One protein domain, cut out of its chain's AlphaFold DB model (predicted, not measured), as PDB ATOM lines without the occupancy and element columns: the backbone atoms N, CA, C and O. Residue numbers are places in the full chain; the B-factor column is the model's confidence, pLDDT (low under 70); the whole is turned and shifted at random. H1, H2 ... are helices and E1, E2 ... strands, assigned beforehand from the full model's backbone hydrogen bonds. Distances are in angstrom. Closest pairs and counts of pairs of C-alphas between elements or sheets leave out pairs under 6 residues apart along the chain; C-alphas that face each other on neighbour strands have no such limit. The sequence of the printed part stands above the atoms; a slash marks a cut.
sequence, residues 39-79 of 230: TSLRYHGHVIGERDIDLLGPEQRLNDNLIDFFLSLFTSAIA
ATOM      1  N   THR A  39      22.269  -4.500  16.628       76.81
ATOM      2  CA  THR A  39      23.434  -4.388  17.502       76.81
ATOM      3  C   THR A  39      23.157  -5.100  18.815       76.81
ATOM      4  O   THR A  39      22.090  -4.974  19.415       76.81
ATOM      5  N   SER A  40      24.143  -5.868  19.277       89.06
ATOM      6  CA  SER A  40      24.082  -6.514  20.586       89.06
ATOM      7  C   SER A  40      25.360  -6.280  21.380       89.06
ATOM      8  O   SER A  40      26.467  -6.289  20.831       89.06
ATOM      9  N   LEU A  41      25.189  -6.063  22.683       92.12
ATOM     10  CA  LEU A  41      26.257  -5.932  23.668       92.12
ATOM     11  C   LEU A  41      26.321  -7.220  24.484       92.12
ATOM     12  O   LEU A  41      25.322  -7.632  25.075       92.12
ATOM     13  N   ARG A  42      27.495  -7.854  24.547       92.25
ATOM     14  CA  ARG A  42      27.714  -9.071  25.341       92.25
ATOM     15  C   ARG A  42      28.681  -8.810  26.491       92.25
ATOM     16  O   ARG A  42      29.791  -8.332  26.260       92.25
ATOM     17  N   TYR A  43      28.282  -9.194  27.706       91.94
ATOM     18  CA  TYR A  43      29.133  -9.098  28.894       91.94
ATOM     19  C   TYR A  43      28.824 -10.182  29.931       91.94
ATOM     20  O   TYR A  43      27.665 -10.414  30.252       91.94
ATOM     21  N   HIS A  44      29.852 -10.865  30.450       85.62
ATOM     22  CA  HIS A  44      29.738 -11.880  31.519       85.62
ATOM     23  C   HIS A  44      28.656 -12.975  31.305       85.62
ATOM     24  O   HIS A  44      28.185 -13.598  32.249       85.62
ATOM     25  N   GLY A  45      28.290 -13.248  30.047       89.00
ATOM     26  CA  GLY A  45      27.238 -14.199  29.658       89.00
ATOM     27  C   GLY A  45      25.902 -13.542  29.291       89.00
ATOM     28  O   GLY A  45      25.178 -14.089  28.458       89.00
ATOM     29  N   HIS A  46      25.628 -12.347  29.812       92.94
ATOM     30  CA  HIS A  46      24.469 -11.522  29.472       92.94
ATOM     31  C   HIS A  46      24.576 -10.959  28.048       92.94
ATOM     32  O   HIS A  46      25.678 -10.743  27.525       92.94
ATOM     33  N   VAL A  47      23.420 -10.721  27.422       94.56
ATOM     34  CA  VAL A  47      23.304 -10.161  26.069       94.56
ATOM     35  C   VAL A  47      22.173  -9.144  26.053       94.56
ATOM     36  O   VAL A  47      21.017  -9.517  26.213       94.56
ATOM     37  N   ILE A  48      22.512  -7.883  25.827       95.50
ATOM     38  CA  ILE A  48      21.566  -6.790  25.585       95.50
ATOM     39  C   ILE A  48      21.400  -6.661  24.067       95.50
ATOM     40  O   ILE A  48      22.400  -6.507  23.359       95.50
ATOM     41  N   GLY A  49      20.167  -6.736  23.564       93.50
ATOM     42  CA  GLY A  49      19.816  -6.378  22.184       93.50
ATOM     43  C   GLY A  49      19.039  -5.061  22.108       93.50
ATOM     44  O   GLY A  49      18.761  -4.438  23.127       93.50
ATOM     45  N   GLU A  50      18.633  -4.655  20.905       92.06
ATOM     46  CA  GLU A  50      17.874  -3.410  20.665       92.06
ATOM     47  C   GLU A  50      16.649  -3.274  21.591       92.06
ATOM     48  O   GLU A  50      16.516  -2.273  22.284       92.06
ATOM     49  N   ARG A  51      15.844  -4.339  21.734       92.00
ATOM     50  CA  ARG A  51      14.662  -4.369  22.623       92.00
ATOM     51  C   ARG A  51      14.971  -4.268  24.122       92.00
ATOM     52  O   ARG A  51      14.058  -4.023  24.904       92.00
ATOM     53  N   ASP A  52      16.213  -4.509  24.538       95.00
ATOM     54  CA  ASP A  52      16.674  -4.214  25.896       95.00
ATOM     55  C   ASP A  52      17.129  -2.744  25.985       95.00
ATOM     56  O   ASP A  52      16.814  -2.057  26.952       95.00
ATOM     57  N   ILE A  53      17.818  -2.229  24.958       93.00
ATOM     58  CA  ILE A  53      18.262  -0.825  24.877       93.00
ATOM     59  C   ILE A  53      17.063   0.136  24.877       93.00
ATOM     60  O   ILE A  53      17.117   1.159  25.555       93.00
ATOM     61  N   ASP A  54      15.964  -0.213  24.202       93.19
ATOM     62  CA  ASP A  54      14.714   0.564  24.192       93.19
ATOM     63  C   ASP A  54      14.191   0.852  25.615       93.19
ATOM     64  O   ASP A  54      13.669   1.934  25.889       93.19
ATOM     65  N   LEU A  55      14.385  -0.084  26.555       94.75
ATOM     66  CA  LEU A  55      13.949   0.044  27.953       94.75
ATOM     67  C   LEU A  55      14.836   0.978  28.799       94.75
ATOM     68  O   LEU A  55      14.521   1.212  29.965       94.75
ATOM     69  N   LEU A  56      15.922   1.518  28.234       93.50
ATOM     70  CA  LEU A  56      16.722   2.597  28.831       93.50
ATOM     71  C   LEU A  56      16.138   3.995  28.540       93.50
ATOM     72  O   LEU A  56      16.664   4.992  29.034       93.50
ATOM     73  N   GLY A  57      15.074   4.082  27.731       92.12
ATOM     74  CA  GLY A  57      14.375   5.331  27.431       92.12
ATOM     75  C   GLY A  57      13.572   5.908  28.613       92.12
ATOM     76  O   GLY A  57      13.344   5.231  29.619       92.12
ATOM     77  N   PRO A  58      13.095   7.163  28.500       91.62
ATOM     78  CA  PRO A  58      12.258   7.790  29.523       91.62
ATOM     79  C   PRO A  58      10.934   7.034  29.729       91.62
ATOM     80  O   PRO A  58      10.372   6.454  28.795       91.62
ATOM     81  N   GLU A  59      10.441   7.048  30.970       88.75
ATOM     82  CA  GLU A  59       9.231   6.344  31.439       88.75
ATOM     83  C   GLU A  59       9.192   4.817  31.195       88.75
ATOM     84  O   GLU A  59       8.153   4.175  31.379       88.75
ATOM     85  N   GLN A  60      10.320   4.199  30.823       92.12
ATOM     86  CA  GLN A  60      10.419   2.750  30.648       92.12
ATOM     87  C   GLN A  60      10.721   2.016  31.959       92.12
ATOM     88  O   GLN A  60      11.226   2.575  32.934       92.12
ATOM     89  N   ARG A  61      10.415   0.713  31.983       90.12
ATOM     90  CA  ARG A  61      10.811  -0.195  33.069       90.12
ATOM     91  C   ARG A  61      11.937  -1.100  32.587       90.12
ATOM     92  O   ARG A  61      11.734  -1.896  31.676       90.12
ATOM     93  N   LEU A  62      13.082  -1.028  33.264       94.69
ATOM     94  CA  LEU A  62      14.192  -1.966  33.082       94.69
ATOM     95  C   LEU A  62      13.715  -3.415  33.287       94.69
ATOM     96  O   LEU A  62      12.899  -3.685  34.174       94.69
ATOM     97  N   ASN A  63      14.245  -4.351  32.501       95.25
ATOM     98  CA  ASN A  63      14.044  -5.786  32.694       95.25
ATOM     99  C   ASN A  63      15.165  -6.401  33.560       95.25
ATOM    100  O   ASN A  63      16.141  -5.744  33.924       95.25
ATOM    101  N   ASP A  64      15.010  -7.676  33.902       96.50
ATOM    102  CA  ASP A  64      15.989  -8.490  34.631       96.50
ATOM    103  C   ASP A  64      17.352  -8.576  33.918       96.50
ATOM    104  O   ASP A  64      18.390  -8.387  34.552       96.50
ATOM    105  N   ASN A  65      17.353  -8.777  32.597       96.12
ATOM    106  CA  ASN A  65      18.559  -8.892  31.775       96.12
ATOM    107  C   ASN A  65      19.456  -7.638  31.843       96.12
ATOM    108  O   ASN A  65      20.668  -7.758  32.022       96.12
ATOM    109  N   LEU A  66      18.866  -6.440  31.772       96.69
ATOM    110  CA  LEU A  66      19.561  -5.159  31.935       96.69
ATOM    111  C   LEU A  66      20.161  -5.013  33.335       96.69
ATOM    112  O   LEU A  66      21.327  -4.643  33.465       96.69
ATOM    113  N   ILE A  67      19.380  -5.304  34.379       97.19
ATOM    114  CA  ILE A  67      19.835  -5.178  35.769       97.19
ATOM    115  C   ILE A  67      21.009  -6.129  36.037       97.19
ATOM    116  O   ILE A  67      22.039  -5.686  36.546       97.19
ATOM    117  N   ASP A  68      20.910  -7.401  35.638       97.56
ATOM    118  CA  ASP A  68      21.994  -8.371  35.836       97.56
ATOM    119  C   ASP A  68      23.230  -8.065  34.955       97.56
ATOM    120  O   ASP A  68      24.362  -8.231  35.421       97.56
ATOM    121  N   PHE A  69      23.060  -7.525  33.737       96.88
ATOM    122  CA  PHE A  69      24.171  -7.032  32.905       96.88
ATOM    123  C   PHE A  69      24.904  -5.857  33.568       96.88
ATOM    124  O   PHE A  69      26.126  -5.902  33.726       96.88
ATOM    125  N   PHE A  70      24.185  -4.802  33.969       96.25
ATOM    126  CA  PHE A  70      24.804  -3.592  34.523       96.25
ATOM    127  C   PHE A  70      25.416  -3.829  35.906       96.25
ATOM    128  O   PHE A  70      26.465  -3.260  36.212       96.25
ATOM    129  N   LEU A  71      24.834  -4.715  36.717       96.81
ATOM    130  CA  LEU A  71      25.450  -5.143  37.972       96.81
ATOM    131  C   LEU A  71      26.698  -5.997  37.739       96.81
ATOM    132  O   LEU A  71      27.683  -5.800  38.447       96.81
ATOM    133  N   SER A  72      26.701  -6.875  36.731       94.88
ATOM    134  CA  SER A  72      27.906  -7.623  36.336       94.88
ATOM    135  C   SER A  72      29.023  -6.698  35.844       94.88
ATOM    136  O   SER A  72      30.184  -6.926  36.169       94.88
ATOM    137  N   LEU A  73      28.686  -5.635  35.104       94.69
ATOM    138  CA  LEU A  73      29.635  -4.600  34.679       94.69
ATOM    139  C   LEU A  73      30.170  -3.784  35.868       94.69
ATOM    140  O   LEU A  73      31.364  -3.495  35.937       94.69
ATOM    141  N   PHE A  74      29.311  -3.438  36.832       95.25
ATOM    142  CA  PHE A  74      29.729  -2.752  38.054       95.25
ATOM    143  C   PHE A  74      30.687  -3.608  38.896       95.25
ATOM    144  O   PHE A  74      31.735  -3.112  39.315       95.25
ATOM    145  N   THR A  75      30.362  -4.880  39.149       95.12
ATOM    146  CA  THR A  75      31.168  -5.742  40.031       95.12
ATOM    147  C   THR A  75      32.559  -6.009  39.466       95.12
ATOM    148  O   THR A  75      33.533  -5.945  40.218       95.12
ATOM    149  N   SER A  76      32.677  -6.253  38.158       91.19
ATOM    150  CA  SER A  76      33.951  -6.564  37.504       91.19
ATOM    151  C   SER A  76      34.809  -5.323  37.222       91.19
ATOM    152  O   SER A  76      35.995  -5.325  37.551       91.19
ATOM    153  N   ALA A  77      34.237  -4.271  36.623       89.38
ATOM    154  CA  ALA A  77      35.003  -3.150  36.071       89.38
ATOM    155  C   ALA A  77      35.164  -1.981  37.053       89.38
ATOM    156  O   ALA A  77      36.202  -1.323  37.050       89.38
ATOM    157  N   ILE A  78      34.162  -1.728  37.904       89.56
ATOM    158  CA  ILE A  78      34.168  -0.596  38.848       89.56
ATOM    159  C   ILE A  78      34.614  -1.066  40.236       89.56
ATOM    160  O   ILE A  78      35.554  -0.516  40.804       89.56
ATOM    161  N   ALA A  79      33.990  -2.120  40.767       90.81
ATOM    162  CA  ALA A  79      34.315  -2.669  42.082       90.81
ATOM    163  C   ALA A  79      35.487  -3.673  42.067       90.81
ATOM    164  O   ALA A  79      35.878  -4.152  43.130       90.81
TER     165      ALA A  79
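AT A GLANCE: This is residues 39 to 79 of the 230 residues of the protein "ULP_PROTEASE domain-containing protein" of Perkinsus olseni (UniProt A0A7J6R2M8). The parts make a small U: the two-stranded hairpin E1 and E2 is one arm, the longer helix H2 is the other arm, and the short helix H1 crosses between them at one end. H2 packs on the hairpin, mainly on E2, and the loop of residues 57 to 63 leads from H1 back to H2. The printed part has 41 residues, with two named strands and two named helices in the order E1, E2, H1, H2; the sheet E1 - E2 is antiparallel and the class is mixed, helices and strands. The whole is only just compact, close to loose, with a radius of gyration of the C-alphas of 10.4 A, and it spans 29 by 20 by 14 A.

HOW THE PARTS SIT: E1, residues 39 to 43, and E2, residues 46 to 48, form a hairpin, antiparallel at 156 degrees. N 41 and O 48 are 2.9 A apart and N 46 and O 43 are 2.8 A apart, both within hydrogen-bond range. The closest C-alphas of E1 and H1, residues 50 to 56, are those of Thr 39 and Glu 50, 6.5 A apart. The closest C-alphas of E2 and H2, residues 64 to 78, are those of His 46 and Phe 69, 5.7 A apart. H1 and H2 are close but not clearly touching, with the C-alphas of Asp 52 and Leu 66 closest at 6.8 A. Their lines are about perpendicular, at 75 degrees. In H2 every O i to N i+4 pair is within hydrogen-bond range; in H1 1 of 3 is, beside 3 of 4 O i to N i+3 pairs.

IN THESE COORDINATES: E1 begins at C-alpha 39, (23.434, -4.388, 17.502), and is 13.6 A long; E2 is 6.8 A long. H1 is 10.2 A long. H2 is 20.3 A long and ends at C-alpha 78, (34.168, -0.596, 38.848).

THE WHOLE: The C-alphas of Glu 59 and Ala 79, the two farthest apart, are 28.7 A apart. The printed part has no cut, the link from H1 to H2 is short, and no printed residue is under 70 in pLDDT.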